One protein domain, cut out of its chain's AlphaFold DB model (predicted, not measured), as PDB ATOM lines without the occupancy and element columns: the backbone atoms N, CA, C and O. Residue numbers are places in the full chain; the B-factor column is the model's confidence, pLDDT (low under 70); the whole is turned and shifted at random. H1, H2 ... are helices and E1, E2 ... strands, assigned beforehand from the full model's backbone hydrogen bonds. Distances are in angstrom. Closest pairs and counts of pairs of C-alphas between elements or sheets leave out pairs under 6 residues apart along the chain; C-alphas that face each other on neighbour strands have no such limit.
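This is residues 2 to 60 and 133 to 189 of the 193 residues of an uncharacterized protein of Trematosphaeria pertusa (UniProt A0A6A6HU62). The model has two loosely joined lobes: at one end a loop-rich head with the small hairpin E1 and E2 inside it and the long loop of residues 35 to 56 folded back beside the hairpin, and at the other a loose group of the helices H3, H4 and H5. H1 runs up to where the two lobes meet, with its last residues at H3. The printed part has 116 residues, with five named helices and two named strands in the order H1, E1, E2, H2, H3, H4, H5; E1 and E2 make an antiparallel sheet of two. The class is mostly helix, but under half of the residues are in named elements. The whole is only just compact, close to loose, with a radius of gyration of the C-alphas of 16.0 A, and elongated, spanning 50 by 32 by 25 A.

Find C-alpha 2 at (-19.177, -9.113, -45.110); from there H1, residues 2 to 15, runs 20.7 A to C-alpha 15 at (-3.446, -0.523, -34.658). Next come E1, residues 24 to 26, and E2, residues 32 to 34, then H2, residues 57 to 60. After the cut look for H3, residues 135 to 143, 12.1 A long, and H4, residues 158 to 167, 14.4 A long. H5, residues 176 to 189, runs 20.8 A and ends at C-alpha 189 at (5.712, -18.934, -42.000).

Begin at residues 12 to 15 of H1, which alone touch H3; the closest C-alphas are those of Tyr 15 and Gly 136, 6.3 A apart. H1 and H3 run opposite ways at a steep tilt of 50 degrees. Look next at the hairpin of E1 and E2, at 156 degrees between directions, where N 25 and O 33 are within hydrogen-bond range at 2.9 A, as are N 33 and O 25 at 2.9 A. E2 and H3 are apart, but only just, at 8.2 A. H2 touches no helix. H4 is close to H1 but not clearly touching, with the closest C-alphas, of Arg 9 and Ala 167, 7.6 A apart. H4 is also close to H5 but not clearly touching, about perpendicular at 80 degrees, with the closest C-alphas, of Met 158 and Leu 179, 7.9 A apart. In H3 and H4 every O i to N i+4 pair is within hydrogen-bond range, in H1 and H5 9 of 10 each, and H2 is too short for such a pair.

The two C-alphas farthest apart, those of Gln 50 and Lys 153, are 50.6 A apart. Residues 61 to 132 are not printed, and C-alphas 60 and 133 are 20.7 A apart across this cut. The links from E2 to H2 and from H3 to H4 are long. The mean pLDDT of the printed part is 73.5, and residues 2 to 4 and 133 to 189 are under 70.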
ATOM      1  N   GLU A   2     -19.196 -10.503 -45.611       66.12
ATOM      2  CA  GLU A   2     -19.177  -9.113 -45.110       66.12
ATOM      3  C   GLU A   2     -18.851  -8.959 -43.613       66.12
ATOM      4  O   GLU A   2     -18.052  -8.103 -43.253       66.12
ATOM      5  N   GLN A   3     -19.369  -9.826 -42.735       69.81
ATOM      6  CA  GLN A   3     -19.092  -9.733 -41.288       69.81
ATOM      7  C   GLN A   3     -17.608  -9.902 -40.931       69.81
ATOM      8  O   GLN A   3     -17.119  -9.299 -39.983       69.81
ATOM      9  N   ILE A   4     -16.873 -10.697 -41.712       68.81
ATOM     10  CA  ILE A   4     -15.452 -10.954 -41.451       68.81
ATOM     11  C   ILE A   4     -14.604  -9.772 -41.939       68.81
ATOM     12  O   ILE A   4     -13.624  -9.411 -41.299       68.81
ATOM     13  N   SER A   5     -15.032  -9.104 -43.014       79.12
ATOM     14  CA  SER A   5     -14.413  -7.857 -43.466       79.12
ATOM     15  C   SER A   5     -14.560  -6.730 -42.439       79.12
ATOM     16  O   SER A   5     -13.618  -5.963 -42.256       79.12
ATOM     17  N   LEU A   6     -15.705  -6.638 -41.752       79.44
ATOM     18  CA  LEU A   6     -15.918  -5.640 -40.697       79.44
ATOM     19  C   LEU A   6     -15.028  -5.899 -39.476       79.44
ATOM     20  O   LEU A   6     -14.399  -4.968 -38.983       79.44
ATOM     21  N   TYR A   7     -14.892  -7.161 -39.058       83.81
ATOM     22  CA  TYR A   7     -14.020  -7.543 -37.944       83.81
ATOM     23  C   TYR A   7     -12.556  -7.133 -38.169       83.81
ATOM     24  O   TYR A   7     -11.948  -6.487 -37.315       83.81
ATOM     25  N   TYR A   8     -11.985  -7.463 -39.334       81.12
ATOM     26  CA  TYR A   8     -10.596  -7.100 -39.632       81.12
ATOM     27  C   TYR A   8     -10.402  -5.593 -39.772       81.12
ATOM     28  O   TYR A   8      -9.353  -5.085 -39.393       81.12
ATOM     29  N   ARG A   9     -11.414  -4.866 -40.254       84.44
ATOM     30  CA  ARG A   9     -11.371  -3.405 -40.324       84.44
ATOM     31  C   ARG A   9     -11.322  -2.774 -38.933       84.44
ATOM     32  O   ARG A   9     -10.499  -1.895 -38.704       84.44
ATOM     33  N   GLU A  10     -12.162  -3.227 -38.006       84.31
ATOM     34  CA  GLU A  10     -12.152  -2.746 -36.616       84.31
ATOM     35  C   GLU A  10     -10.825  -3.063 -35.921       84.31
ATOM     36  O   GLU A  10     -10.257  -2.209 -35.240       84.31
ATOM     37  N   LYS A  11     -10.291  -4.267 -36.150       86.38
ATOM     38  CA  LYS A  11      -8.973  -4.658 -35.648       86.38
ATOM     39  C   LYS A  11      -7.852  -3.813 -36.243       86.38
ATOM     40  O   LYS A  11      -7.034  -3.307 -35.492       86.38
ATOM     41  N   ALA A  12      -7.826  -3.599 -37.553       87.00
ATOM     42  CA  ALA A  12      -6.834  -2.733 -38.183       87.00
ATOM     43  C   ALA A  12      -6.895  -1.306 -37.611       87.00
ATOM     44  O   ALA A  12      -5.865  -0.713 -37.294       87.00
ATOM     45  N   TRP A  13      -8.106  -0.790 -37.375       87.50
ATOM     46  CA  TRP A  13      -8.329   0.535 -36.797       87.50
ATOM     47  C   TRP A  13      -7.716   0.690 -35.394       87.50
ATOM     48  O   TRP A  13      -7.197   1.761 -35.073       87.50
ATOM     49  N   SER A  14      -7.691  -0.373 -34.574       89.88
ATOM     50  CA  SER A  14      -7.048  -0.339 -33.250       89.88
ATOM     51  C   SER A  14      -5.515  -0.316 -33.303       89.88
ATOM     52  O   SER A  14      -4.883  -0.022 -32.293       89.88
ATOM     53  N   TYR A  15      -4.902  -0.592 -34.456       88.31
ATOM     54  CA  TYR A  15      -3.446  -0.523 -34.658       88.31
ATOM     55  C   TYR A  15      -2.981   0.792 -35.300       88.31
ATOM     56  O   TYR A  15      -1.776   1.045 -35.376       88.31
ATOM     57  N   ILE A  16      -3.914   1.649 -35.733       92.00
ATOM     58  CA  ILE A  16      -3.589   2.981 -36.251       92.00
ATOM     59  C   ILE A  16      -3.158   3.866 -35.074       92.00
ATOM     60  O   ILE A  16      -3.976   4.122 -34.191       92.00
ATOM     61  N   PRO A  17      -1.907   4.353 -35.041       93.62
ATOM     62  CA  PRO A  17      -1.401   5.151 -33.932       93.62
ATOM     63  C   PRO A  17      -2.161   6.473 -33.805       93.62
ATOM     64  O   PRO A  17      -2.645   7.030 -34.788       93.62
ATOM     65  N   CYS A  18      -2.210   7.011 -32.588       93.75
ATOM     66  CA  CYS A  18      -2.853   8.289 -32.280       93.75
ATOM     67  C   CYS A  18      -4.351   8.335 -32.634       93.75
ATOM     68  O   CYS A  18      -4.912   9.410 -32.840       93.75
ATOM     69  N   ASN A  19      -5.006   7.176 -32.678       93.56
ATOM     70  CA  ASN A  19      -6.437   7.043 -32.907       93.56
ATOM     71  C   ASN A  19      -7.193   6.879 -31.578       93.56
ATOM     72  O   ASN A  19      -6.671   6.308 -30.627       93.56
ATOM     73  N   ALA A  20      -8.456   7.302 -31.530       91.62
ATOM     74  CA  ALA A  20      -9.301   7.279 -30.333       91.62
ATOM     75  C   ALA A  20      -9.565   5.875 -29.758       91.62
ATOM     76  O   ALA A  20     -10.018   5.757 -28.623       91.62
ATOM     77  N   VAL A  21      -9.317   4.817 -30.533       93.25
ATOM     78  CA  VAL A  21      -9.477   3.419 -30.097       93.25
ATOM     79  C   VAL A  21      -8.162   2.641 -30.074       93.25
ATOM     80  O   VAL A  21      -8.164   1.437 -29.824       93.25
ATOM     81  N   SER A  22      -7.047   3.300 -30.387       94.56
ATOM     82  CA  SER A  22      -5.745   2.656 -30.431       94.56
ATOM     83  C   SER A  22      -4.970   2.949 -29.150       94.56
ATOM     84  O   SER A  22      -4.907   4.104 -28.739       94.56
ATOM     85  N   PRO A  23      -4.340   1.940 -28.529       96.00
ATOM     86  CA  PRO A  23      -3.376   2.170 -27.458       96.00
ATOM     87  C   PRO A  23      -2.009   2.627 -27.996       96.00
ATOM     88  O   PRO A  23      -1.078   2.836 -27.225       96.00
ATOM     89  N   TYR A  24      -1.836   2.709 -29.318       96.69
ATOM     90  CA  TYR A  24      -0.564   3.067 -29.926       96.69
ATOM     91  C   TYR A  24      -0.474   4.575 -30.143       96.69
ATOM     92  O   TYR A  24      -1.412   5.202 -30.632       96.69
ATOM     93  N   HIS A  25       0.685   5.159 -29.845       96.69
ATOM     94  CA  HIS A  25       0.953   6.579 -30.060       96.69
ATOM     95  C   HIS A  25       2.302   6.780 -30.735       96.69
ATOM     96  O   HIS A  25       3.320   6.277 -30.260       96.69
ATOM     97  N   ASP A  26       2.309   7.571 -31.805       96.75
ATOM     98  CA  ASP A  26       3.536   8.042 -32.437       96.75
ATOM     99  C   ASP A  26       3.958   9.352 -31.777       96.75
ATOM    100  O   ASP A  26       3.242  10.359 -31.825       96.75
ATOM    101  N   LEU A  27       5.124   9.336 -31.134       96.25
ATOM    102  CA  LEU A  27       5.686  10.482 -30.431       96.25
ATOM    103  C   LEU A  27       6.505  11.361 -31.380       96.25
ATOM    104  O   LEU A  27       7.080  10.891 -32.359       96.25
ATOM    105  N   ARG A  28       6.650  12.648 -31.048       96.81
ATOM    106  CA  ARG A  28       7.472  13.602 -31.821       96.81
ATOM    107  C   ARG A  28       8.959  13.248 -31.871       96.81
ATOM    108  O   ARG A  28       9.676  13.795 -32.698       96.81
ATOM    109  N   CYS A  29       9.427  12.367 -30.988       93.75
ATOM    110  CA  CYS A  29      10.782  11.823 -31.051       93.75
ATOM    111  C   CYS A  29      10.956  10.727 -32.117       93.75
ATOM    112  O   CYS A  29      12.047  10.182 -32.219       93.75
ATOM    113  N   GLY A  30       9.905  10.380 -32.870       94.62
ATOM    114  CA  GLY A  30       9.936   9.362 -33.924       94.62
ATOM    115  C   GLY A  30       9.633   7.940 -33.446       94.62
ATOM    116  O   GLY A  30       9.486   7.040 -34.263       94.62
ATOM    117  N   HIS A  31       9.493   7.719 -32.137       94.56
ATOM    118  CA  HIS A  31       9.187   6.400 -31.588       94.56
ATOM    119  C   HIS A  31       7.686   6.179 -31.413       94.56
ATOM    120  O   HIS A  31       6.960   7.070 -30.963       94.56
ATOM    121  N   ARG A  32       7.252   4.945 -31.679       95.56
ATOM    122  CA  ARG A  32       5.924   4.448 -31.323       95.56
ATOM    123  C   ARG A  32       5.945   3.842 -29.929       95.56
ATOM    124  O   ARG A  32       6.834   3.058 -29.606       95.56
ATOM    125  N   ILE A  33       4.940   4.163 -29.127       95.50
ATOM    126  CA  ILE A  33       4.701   3.522 -27.833       95.50
ATOM    127  C   ILE A  33       3.325   2.861 -27.814       95.50
ATOM    128  O   ILE A  33       2.452   3.231 -28.597       95.50
ATOM    129  N   ALA A  34       3.138   1.906 -26.907       96.06
ATOM    130  CA  ALA A  34       1.844   1.311 -26.597       96.06
ATOM    131  C   ALA A  34       1.516   1.566 -25.122       96.06
ATOM    132  O   ALA A  34       2.325   1.255 -24.243       96.06
ATOM    133  N   THR A  35       0.351   2.135 -24.843       95.25
ATOM    134  CA  THR A  35      -0.166   2.312 -23.484       95.25
ATOM    135  C   THR A  35      -0.905   1.055 -23.024       95.25
ATOM    136  O   THR A  35      -1.344   0.224 -23.820       95.25
ATOM    137  N   LYS A  36      -1.048   0.881 -21.704       94.25
ATOM    138  CA  LYS A  36      -1.763  -0.274 -21.129       94.25
ATOM    139  C   LYS A  36      -3.272  -0.217 -21.392       94.25
ATOM    140  O   LYS A  36      -3.932  -1.249 -21.487       94.25
ATOM    141  N   THR A  37      -3.811   0.993 -21.464       94.69
ATOM    142  CA  THR A  37      -5.215   1.302 -21.733       94.69
ATOM    143  C   THR A  37      -5.293   2.309 -22.868       94.69
ATOM    144  O   THR A  37      -4.336   3.044 -23.097       94.69
ATOM    145  N   ILE A  38      -6.421   2.355 -23.574       95.38
ATOM    146  CA  ILE A  38      -6.652   3.374 -24.602       95.38
ATOM    147  C   ILE A  38      -6.693   4.736 -23.908       95.38
ATOM    148  O   ILE A  38      -7.533   4.966 -23.036       95.38
ATOM    149  N   GLU A  39      -5.768   5.609 -24.281       94.62
ATOM    150  CA  GLU A  39      -5.611   6.945 -23.717       94.62
ATOM    151  C   GLU A  39      -5.641   7.980 -24.848       94.62
ATOM    152  O   GLU A  39      -5.256   7.678 -25.979       94.62
ATOM    153  N   PRO A  40      -6.136   9.203 -24.598       95.88
ATOM    154  CA  PRO A  40      -6.040  10.269 -25.582       95.88
ATOM    155  C   PRO A  40      -4.573  10.669 -25.785       95.88
ATOM    156  O   PRO A  40      -3.721  10.455 -24.923       95.88
ATOM    157  N   CYS A  41      -4.259  11.270 -26.933       97.19
ATOM    158  CA  CYS A  41      -2.881  11.637 -27.244       97.19
ATOM    159  C   CYS A  41      -2.288  12.603 -26.208       97.19
ATOM    160  O   CYS A  41      -2.917  13.578 -25.805       97.19
ATOM    161  N   GLY A  42      -1.041  12.361 -25.813       96.50
ATOM    162  CA  GLY A  42      -0.269  13.284 -24.993       96.50
ATOM    163  C   GLY A  42       0.227  14.498 -25.779       96.50
ATOM    164  O   GLY A  42       0.300  14.497 -27.011       96.50
ATOM    165  N   SER A  43       0.656  15.533 -25.060       97.25
ATOM    166  CA  SER A  43       1.225  16.763 -25.643       97.25
ATOM    167  C   SER A  43       2.481  16.551 -26.508       97.25
ATOM    168  O   SER A  43       2.828  17.409 -27.325       97.25
ATOM    169  N   ASN A  44       3.162  15.410 -26.367       96.88
ATOM    170  CA  ASN A  44       4.333  15.035 -27.159       96.88
ATOM    171  C   ASN A  44       4.043  14.022 -28.282       96.88
ATOM    172  O   ASN A  44       4.991  13.549 -28.911       96.88
ATOM    173  N   CYS A  45       2.777  13.708 -28.562       97.19
ATOM    174  CA  CYS A  45       2.394  12.964 -29.760       97.19
ATOM    175  C   CYS A  45       2.595  13.799 -31.036       97.19
ATOM    176  O   CYS A  45       2.640  15.036 -31.007       97.19
ATOM    177  N   THR A  46       2.684  13.105 -32.173       95.38
ATOM    178  CA  THR A  46       2.633  13.689 -33.526       95.38
ATOM    179  C   THR A  46       1.343  14.479 -33.748       95.38
ATOM    180  O   THR A  46       1.389  15.584 -34.282       95.38
ATOM    181  N   HIS A  47       0.226  13.959 -33.236       91.25
ATOM    182  CA  HIS A  47      -1.074  14.626 -33.155       91.25
ATOM    183  C   HIS A  47      -1.361  14.963 -31.684       91.25
ATOM    184  O   HIS A  47      -1.947  14.149 -30.971       91.25
ATOM    185  N   PRO A  48      -0.850  16.096 -31.175       92.06
ATOM    186  CA  PRO A  48      -0.933  16.429 -29.759       92.06
ATOM    187  C   PRO A  48      -2.363  16.777 -29.337       92.06
ATOM    188  O   PRO A  48      -3.095  17.436 -30.073       92.06
ATOM    189  N   ASP A  49      -2.699  16.431 -28.102       92.44
ATOM    190  CA  ASP A  49      -3.872  16.942 -27.389       92.44
ATOM    191  C   ASP A  49      -3.418  17.529 -26.032       92.44
ATOM    192  O   ASP A  49      -2.235  17.458 -25.683       92.44
ATOM    193  N   GLN A  50      -4.315  18.156 -25.267       87.62
ATOM    194  CA  GLN A  50      -4.004  18.864 -24.012       87.62
ATOM    195  C   GLN A  50      -3.682  17.932 -22.822       87.62
ATOM    196  O   GLN A  50      -3.740  18.350 -21.666       87.62
ATOM    197  N   ASN A  51      -3.319  16.676 -23.088       91.56
ATOM    198  CA  ASN A  51      -3.019  15.675 -22.069       91.56
ATOM    199  C   ASN A  51      -1.527  15.641 -21.704       91.56
ATOM    200  O   ASN A  51      -0.656  16.216 -22.373       91.56
ATOM    201  N   PHE A  52      -1.224  14.924 -20.621       94.06
ATOM    202  CA  PHE A  52       0.144  14.733 -20.148       94.06
ATOM    203  C   PHE A  52       1.036  14.101 -21.227       94.06
ATOM    204  O   PHE A  52       0.575  13.260 -21.998       94.06
ATOM    205  N   PRO A  53       2.311  14.517 -21.323       96.06
ATOM    206  CA  PRO A  53       3.238  13.916 -22.266       96.06
ATOM    207  C   PRO A  53       3.512  12.465 -21.875       96.06
ATOM    208  O   PRO A  53       3.696  12.144 -20.700       96.06
ATOM    209  N   PHE A  54       3.612  11.599 -22.874       96.31
ATOM    210  CA  PHE A  54       4.028  10.229 -22.658       96.31
ATOM    211  C   PHE A  54       5.534  10.120 -22.464       96.31
ATOM    212  O   PHE A  54       6.327  10.841 -23.074       96.31
ATOM    213  N   ILE A  55       5.941   9.150 -21.659       95.12
ATOM    214  CA  ILE A  55       7.342   8.788 -21.514       95.12
ATOM    215  C   ILE A  55       7.730   7.859 -22.667       95.12
ATOM    216  O   ILE A  55       7.100   6.826 -22.864       95.12
ATOM    217  N   CYS A  56       8.779   8.210 -23.412       96.25
ATOM    218  CA  CYS A  56       9.351   7.339 -24.438       96.25
ATOM    219  C   CYS A  56      10.423   6.423 -23.815       96.25
ATOM    220  O   CYS A  56      11.485   6.936 -23.447       96.25
ATOM    221  N   PRO A  57      10.203   5.095 -23.717       89.81
ATOM    222  CA  PRO A  57      11.172   4.181 -23.111       89.81
ATOM    223  C   PRO A  57      12.508   4.180 -23.852       89.81
ATOM    224  O   PRO A  57      13.553   4.250 -23.214       89.81
ATOM    225  N   THR A  58      12.483   4.201 -25.188       89.00
ATOM    226  CA  THR A  58      13.694   4.235 -26.019       89.00
ATOM    227  C   THR A  58      14.538   5.474 -25.739       89.00
ATOM    228  O   THR A  58      15.743   5.365 -25.534       89.00
ATOM    229  N   CYS A  59      13.914   6.657 -25.647       88.19
ATOM    230  CA  CYS A  59      14.641   7.882 -25.313       88.19
ATOM    231  C   CYS A  59      15.213   7.851 -23.891       88.19
ATOM    232  O   CYS A  59      16.317   8.346 -23.690       88.19
ATOM    233  N   ILE A  60      14.496   7.280 -22.914       90.94
ATOM    234  CA  ILE A  60      15.020   7.133 -21.548       90.94
ATOM    235  C   ILE A  60      16.212   6.182 -21.525       90.94
ATOM    236  O   ILE A  60      17.243   6.534 -20.961       90.94
ATOM    237  N   ARG A 133       8.418   3.746 -40.786       41.75
ATOM    238  CA  ARG A 133       7.024   3.803 -40.294       41.75
ATOM    239  C   ARG A 133       6.299   2.437 -40.274       41.75
ATOM    240  O   ARG A 133       5.087   2.380 -40.076       41.75
ATOM    241  N   VAL A 134       7.018   1.328 -40.464       41.31
ATOM    242  CA  VAL A 134       6.482   0.002 -40.829       41.31
ATOM    243  C   VAL A 134       6.186  -0.898 -39.613       41.31
ATOM    244  O   VAL A 134       5.671  -2.003 -39.761       41.31
ATOM    245  N   CYS A 135       6.403  -0.443 -38.376       49.94
ATOM    246  CA  CYS A 135       6.171  -1.307 -37.207       49.94
ATOM    247  C   CYS A 135       4.694  -1.672 -36.964       49.94
ATOM    248  O   CYS A 135       4.419  -2.717 -36.387       49.94
ATOM    249  N   GLY A 136       3.729  -0.857 -37.406       48.97
ATOM    250  CA  GLY A 136       2.305  -1.127 -37.146       48.97
ATOM    251  C   GLY A 136       1.766  -2.343 -37.888       48.97
ATOM    252  O   GLY A 136       1.142  -3.212 -37.287       48.97
ATOM    253  N   ILE A 137       2.044  -2.412 -39.191       53.34
ATOM    254  CA  ILE A 137       1.576  -3.500 -40.054       53.34
ATOM    255  C   ILE A 137       2.315  -4.789 -39.718       53.34
ATOM    256  O   ILE A 137       1.681  -5.822 -39.547       53.34
ATOM    257  N   ALA A 138       3.636  -4.731 -39.540       53.47
ATOM    258  CA  ALA A 138       4.418  -5.910 -39.182       53.47
ATOM    259  C   ALA A 138       3.983  -6.514 -37.833       53.47
ATOM    260  O   ALA A 138       3.895  -7.735 -37.709       53.47
ATOM    261  N   GLN A 139       3.668  -5.679 -36.834       57.78
ATOM    262  CA  GLN A 139       3.139  -6.147 -35.549       57.78
ATOM    263  C   GLN A 139       1.728  -6.734 -35.703       57.78
ATOM    264  O   GLN A 139       1.467  -7.823 -35.203       57.78
ATOM    265  N   PHE A 140       0.840  -6.068 -36.449       57.59
ATOM    266  CA  PHE A 140      -0.512  -6.565 -36.721       57.59
ATOM    267  C   PHE A 140      -0.507  -7.934 -37.419       57.59
ATOM    268  O   PHE A 140      -1.216  -8.843 -36.999       57.59
ATOM    269  N   LEU A 141       0.321  -8.102 -38.454       62.38
ATOM    270  CA  LEU A 141       0.437  -9.358 -39.202       62.38
ATOM    271  C   LEU A 141       1.054 -10.488 -38.362       62.38
ATOM    272  O   LEU A 141       0.738 -11.653 -38.587       62.38
ATOM    273  N   ARG A 142       1.898 -10.152 -37.379       63.00
ATOM    274  CA  ARG A 142       2.449 -11.108 -36.407       63.00
ATOM    275  C   ARG A 142       1.408 -11.555 -35.382       63.00
ATOM    276  O   ARG A 142       1.362 -12.735 -35.050       63.00
ATOM    277  N   ASP A 143       0.599 -10.621 -34.886       59.41
ATOM    278  CA  ASP A 143      -0.415 -10.887 -33.860       59.41
ATOM    279  C   ASP A 143      -1.662 -11.587 -34.441       59.41
ATOM    280  O   ASP A 143      -2.346 -12.313 -33.719       59.41
ATOM    281  N   PHE A 144      -1.950 -11.387 -35.735       56.41
ATOM    282  CA  PHE A 144      -3.100 -11.962 -36.450       56.41
ATOM    283  C   PHE A 144      -2.678 -12.628 -37.771       56.41
ATOM    284  O   PHE A 144      -3.063 -12.162 -38.853       56.41
ATOM    285  N   PRO A 145      -1.909 -13.730 -37.728       56.97
ATOM    286  CA  PRO A 145      -1.460 -14.417 -38.935       56.97
ATOM    287  C   PRO A 145      -2.633 -14.904 -39.796       56.97
ATOM    288  O   PRO A 145      -2.516 -14.951 -41.015       56.97
ATOM    289  N   GLU A 146      -3.800 -15.196 -39.214       49.56
ATOM    290  CA  GLU A 146      -5.023 -15.605 -39.914       49.56
ATOM    291  C   GLU A 146      -5.665 -14.503 -40.771       49.56
ATOM    292  O   GLU A 146      -6.479 -14.807 -41.647       49.56
ATOM    293  N   ALA A 147      -5.303 -13.232 -40.549       54.66
ATOM    294  CA  ALA A 147      -5.680 -12.136 -41.442       54.66
ATOM    295  C   ALA A 147      -5.063 -12.317 -42.842       54.66
ATOM    296  O   ALA A 147      -5.636 -11.868 -43.834       54.66
ATOM    297  N   VAL A 148      -3.939 -13.038 -42.919       51.22
ATOM    298  CA  VAL A 148      -3.266 -13.463 -44.156       51.22
ATOM    299  C   VAL A 148      -3.575 -14.932 -44.463       51.22
ATOM    300  O   VAL A 148      -3.858 -15.307 -45.601       51.22
ATOM    301  N   CYS A 149      -3.596 -15.761 -43.424       39.44
ATOM    302  CA  CYS A 149      -3.786 -17.199 -43.466       39.44
ATOM    303  C   CYS A 149      -5.250 -17.574 -43.223       39.44
ATOM    304  O   CYS A 149      -5.610 -18.155 -42.199       39.44
ATOM    305  N   ARG A 150      -6.104 -17.371 -44.225       39.91
ATOM    306  CA  ARG A 150      -7.060 -18.454 -44.492       39.91
ATOM    307  C   ARG A 150      -6.330 -19.537 -45.272       39.91
ATOM    308  O   ARG A 150      -5.502 -19.182 -46.108       39.91
ATOM    309  N   PRO A 151      -6.675 -20.826 -45.102       38.34
ATOM    310  CA  PRO A 151      -6.285 -21.850 -46.057       38.34
ATOM    311  C   PRO A 151      -7.016 -21.560 -47.374       38.34
ATOM    312  O   PRO A 151      -8.073 -22.112 -47.678       38.34
ATOM    313  N   ARG A 152      -6.496 -20.609 -48.143       39.88
ATOM    314  CA  ARG A 152      -6.805 -20.483 -49.555       39.88
ATOM    315  C   ARG A 152      -6.012 -21.592 -50.238       39.88
ATOM    316  O   ARG A 152      -4.836 -21.788 -49.956       39.88
ATOM    317  N   LYS A 153      -6.655 -22.322 -51.151       46.84
ATOM    318  CA  LYS A 153      -5.958 -23.264 -52.048       46.84
ATOM    319  C   LYS A 153      -4.951 -22.560 -52.969       46.84
ATOM    320  O   LYS A 153      -4.197 -23.227 -53.663       46.84
ATOM    321  N   GLU A 154      -4.966 -21.232 -52.988       46.16
ATOM    322  CA  GLU A 154      -4.186 -20.374 -53.866       46.16
ATOM    323  C   GLU A 154      -3.481 -19.317 -53.013       46.16
ATOM    324  O   GLU A 154      -4.087 -18.753 -52.098       46.16
ATOM    325  N   ALA A 155      -2.204 -19.072 -53.310       45.31
ATOM    326  CA  ALA A 155      -1.395 -18.065 -52.635       45.31
ATOM    327  C   ALA A 155      -2.078 -16.679 -52.674       45.31
ATOM    328  O   ALA A 155      -2.773 -16.371 -53.652       45.31
ATOM    329  N   PRO A 156      -1.908 -15.840 -51.631       50.19
ATOM    330  CA  PRO A 156      -2.393 -14.463 -51.656       50.19
ATOM    331  C   PRO A 156      -1.865 -13.747 -52.904       50.19
ATOM    332  O   PRO A 156      -0.682 -13.834 -53.238       50.19
ATOM    333  N   ARG A 157      -2.762 -13.079 -53.635       65.44
ATOM    334  CA  ARG A 157      -2.402 -12.339 -54.847       65.44
ATOM    335  C   ARG A 157      -1.958 -10.938 -54.449       65.44
ATOM    336  O   ARG A 157      -2.432 -10.402 -53.454       65.44
ATOM    337  N   MET A 158      -1.126 -10.313 -55.282       60.03
ATOM    338  CA  MET A 158      -0.693  -8.917 -55.113       60.03
ATOM    339  C   MET A 158      -1.873  -7.980 -54.786       60.03
ATOM    340  O   MET A 158      -1.778  -7.141 -53.898       60.03
ATOM    341  N   GLN A 159      -3.025  -8.199 -55.429       64.69
ATOM    342  CA  GLN A 159      -4.242  -7.422 -55.197       64.69
ATOM    343  C   GLN A 159      -4.768  -7.505 -53.755       64.69
ATOM    344  O   GLN A 159      -5.232  -6.499 -53.238       64.69
ATOM    345  N   ASP A 160      -4.659  -8.657 -53.082       60.31
ATOM    346  CA  ASP A 160      -5.118  -8.801 -51.693       60.31
ATOM    347  C   ASP A 160      -4.285  -7.917 -50.736       60.31
ATOM    348  O   ASP A 160      -4.811  -7.378 -49.763       60.31
ATOM    349  N   VAL A 161      -2.990  -7.734 -51.027       65.19
ATOM    350  CA  VAL A 161      -2.099  -6.853 -50.250       65.19
ATOM    351  C   VAL A 161      -2.374  -5.386 -50.563       65.19
ATOM    352  O   VAL A 161      -2.433  -4.569 -49.649       65.19
ATOM    353  N   LEU A 162      -2.605  -5.049 -51.834       67.25
ATOM    354  CA  LEU A 162      -2.974  -3.690 -52.241       67.25
ATOM    355  C   LEU A 162      -4.316  -3.259 -51.629       67.25
ATOM    356  O   LEU A 162      -4.438  -2.122 -51.177       67.25
ATOM    357  N   ASP A 163      -5.291  -4.166 -51.546       65.50
ATOM    358  CA  ASP A 163      -6.586  -3.912 -50.905       65.50
ATOM    359  C   ASP A 163      -6.429  -3.695 -49.385       65.50
ATOM    360  O   ASP A 163      -7.092  -2.830 -48.808       65.50
ATOM    361  N   LEU A 164      -5.518  -4.431 -48.733       63.38
ATOM    362  CA  LEU A 164      -5.179  -4.243 -47.317       63.38
ATOM    363  C   LEU A 164      -4.497  -2.886 -47.073       63.38
ATOM    364  O   LEU A 164      -4.886  -2.163 -46.158       63.38
ATOM    365  N   LEU A 165      -3.511  -2.524 -47.898       66.25
ATOM    366  CA  LEU A 165      -2.811  -1.238 -47.813       66.25
ATOM    367  C   LEU A 165      -3.767  -0.062 -48.065       66.25
ATOM    368  O   LEU A 165      -3.763   0.910 -47.308       66.25
ATOM    369  N   GLY A 166      -4.663  -0.198 -49.048       66.25
ATOM    370  CA  GLY A 166      -5.721   0.775 -49.311       66.25
ATOM    371  C   GLY A 166      -6.699   0.915 -48.141       66.25
ATOM    372  O   GLY A 166      -7.061   2.028 -47.763       66.25
ATOM    373  N   ALA A 167      -7.082  -0.191 -47.493       55.88
ATOM    374  CA  ALA A 167      -7.928  -0.156 -46.298       55.88
ATOM    375  C   ALA A 167      -7.248   0.514 -45.086       55.88
ATOM    376  O   ALA A 167      -7.941   1.035 -44.209       55.88
ATOM    377  N   LEU A 168      -5.912   0.522 -45.048       55.88
ATOM    378  CA  LEU A 168      -5.096   1.194 -44.033       55.88
ATOM    379  C   LEU A 168      -4.833   2.679 -44.344       55.88
ATOM    380  O   LEU A 168      -4.169   3.349 -43.555       55.88
ATOM    381  N   GLY A 169      -5.362   3.207 -45.455       52.34
ATOM    382  CA  GLY A 169      -5.174   4.603 -45.862       52.34
ATOM    383  C   GLY A 169      -3.759   4.913 -46.349       52.34
ATOM    384  O   GLY A 169      -3.342   6.070 -46.329       52.34
ATOM    385  N   ILE A 170      -3.006   3.889 -46.752       63.88
ATOM    386  CA  ILE A 170      -1.680   4.046 -47.346       63.88
ATOM    387  C   ILE A 170      -1.892   4.227 -48.851       63.88
ATOM    388  O   ILE A 170      -2.072   3.256 -49.581       63.88
ATOM    389  N   GLU A 171      -1.954   5.485 -49.293       56.38
ATOM    390  CA  GLU A 171      -2.154   5.840 -50.709       56.38
ATOM    391  C   GLU A 171      -0.857   5.748 -51.532       56.38
ATOM    392  O   GLU A 171      -0.904   5.591 -52.752       56.38
ATOM    393  N   GLU A 172       0.303   5.804 -50.871       60.91
ATOM    394  CA  GLU A 172       1.607   5.561 -51.489       60.91
ATOM    395  C   GLU A 172       1.915   4.064 -51.442       60.91
ATOM    396  O   GLU A 172       2.271   3.510 -50.400       60.91
ATOM    397  N   TYR A 173       1.731   3.395 -52.576       58.06
ATOM    398  CA  TYR A 173       2.076   1.987 -52.709       58.06
ATOM    399  C   TYR A 173       3.590   1.803 -52.513       58.06
ATOM    400  O   TYR A 173       4.354   2.505 -53.179       58.06
ATOM    401  N   PRO A 174       4.031   0.868 -51.648       57.88
ATOM    402  CA  PRO A 174       5.429   0.459 -51.618       57.88
ATOM    403  C   PRO A 174       5.852   0.014 -53.022       57.88
ATOM    404  O   PRO A 174       5.024  -0.487 -53.792       57.88
ATOM    405  N   GLU A 175       7.125   0.206 -53.375       63.31
ATOM    406  CA  GLU A 175       7.625  -0.295 -54.653       63.31
ATOM    407  C   GLU A 175       7.375  -1.812 -54.744       63.31
ATOM    408  O   GLU A 175       7.361  -2.528 -53.739       63.31
ATOM    409  N   VAL A 176       7.112  -2.309 -55.956       51.25
ATOM    410  CA  VAL A 176       6.670  -3.698 -56.197       51.25
ATOM    411  C   VAL A 176       7.630  -4.726 -55.581       51.25
ATOM    412  O   VAL A 176       7.194  -5.800 -55.157       51.25
ATOM    413  N   ASP A 177       8.910  -4.372 -55.478       57.81
ATOM    414  CA  ASP A 177       9.965  -5.205 -54.909       57.81
ATOM    415  C   ASP A 177       9.824  -5.360 -53.378       57.81
ATOM    416  O   ASP A 177       9.916  -6.478 -52.869       57.81
ATOM    417  N   GLU A 178       9.457  -4.298 -52.647       58.59
ATOM    418  CA  GLU A 178       9.194  -4.353 -51.196       58.59
ATOM    419  C   GLU A 178       7.938  -5.184 -50.877       58.59
ATOM    420  O   GLU A 178       7.884  -5.932 -49.897       58.59
ATOM    421  N   LEU A 179       6.922  -5.115 -51.745       58.16
ATOM    422  CA  LEU A 179       5.720  -5.951 -51.653       58.16
ATOM    423  C   LEU A 179       6.029  -7.441 -51.854       58.16
ATOM    424  O   LEU A 179       5.416  -8.292 -51.200       58.16
ATOM    425  N   GLY A 180       6.979  -7.759 -52.735       56.97
ATOM    426  CA  GLY A 180       7.454  -9.121 -52.966       56.97
ATOM    427  C   GLY A 180       8.113  -9.723 -51.726       56.97
ATOM    428  O   GLY A 180       7.809 -10.860 -51.361       56.97
ATOM    429  N   GLU A 181       8.948  -8.952 -51.031       61.22
ATOM    430  CA  GLU A 181       9.597  -9.379 -49.787       61.22
ATOM    431  C   GLU A 181       8.587  -9.612 -48.657       61.22
ATOM    432  O   GLU A 181       8.650 -10.637 -47.970       61.22
ATOM    433  N   ILE A 182       7.592  -8.728 -48.522       57.88
ATOM    434  CA  ILE A 182       6.497  -8.886 -47.553       57.88
ATOM    435  C   ILE A 182       5.696 -10.165 -47.847       57.88
ATOM    436  O   ILE A 182       5.428 -10.953 -46.938       57.88
ATOM    437  N   LEU A 183       5.350 -10.423 -49.111       57.09
ATOM    438  CA  LEU A 183       4.634 -11.639 -49.518       57.09
ATOM    439  C   LEU A 183       5.448 -12.918 -49.272       57.09
ATOM    440  O   LEU A 183       4.886 -13.942 -48.867       57.09
ATOM    441  N   ASN A 184       6.762 -12.868 -49.490       56.53
ATOM    442  CA  ASN A 184       7.646 -14.010 -49.281       56.53
ATOM    443  C   ASN A 184       7.800 -14.326 -47.782       56.53
ATOM    444  O   ASN A 184       7.677 -15.483 -47.382       56.53
ATOM    445  N   ALA A 185       7.944 -13.297 -46.939       56.19
ATOM    446  CA  ALA A 185       7.982 -13.424 -45.478       56.19
ATOM    447  C   ALA A 185       6.666 -13.960 -44.880       56.19
ATOM    448  O   ALA A 185       6.664 -14.671 -43.873       56.19
ATOM    449  N   LEU A 186       5.531 -13.650 -45.508       52.12
ATOM    450  CA  LEU A 186       4.229 -14.193 -45.121       52.12
ATOM    451  C   LEU A 186       4.033 -15.649 -45.576       52.12
ATOM    452  O   LEU A 186       3.334 -16.410 -44.910       52.12
ATOM    453  N   SER A 187       4.673 -16.053 -46.677       52.94
ATOM    454  CA  SER A 187       4.557 -17.406 -47.239       52.94
ATOM    455  C   SER A 187       5.459 -18.431 -46.540       52.94
ATOM    456  O   SER A 187       5.069 -19.589 -46.394       52.94
ATOM    457  N   THR A 188       6.641 -18.032 -46.060       51.12
ATOM    458  CA  THR A 188       7.590 -18.930 -45.371       51.12
ATOM    459  C   THR A 188       7.121 -19.371 -43.980       51.12
ATOM    460  O   THR A 188       7.468 -20.464 -43.538       51.12
ATOM    461  N   ASN A 189       6.259 -18.594 -43.320       48.25
ATOM    462  CA  ASN A 189       5.712 -18.934 -42.000       48.25
ATOM    463  C   ASN A 189       4.549 -19.946 -42.038       48.25
ATOM    464  O   ASN A 189       4.144 -20.455 -40.998       48.25
TER     465      ASN A 189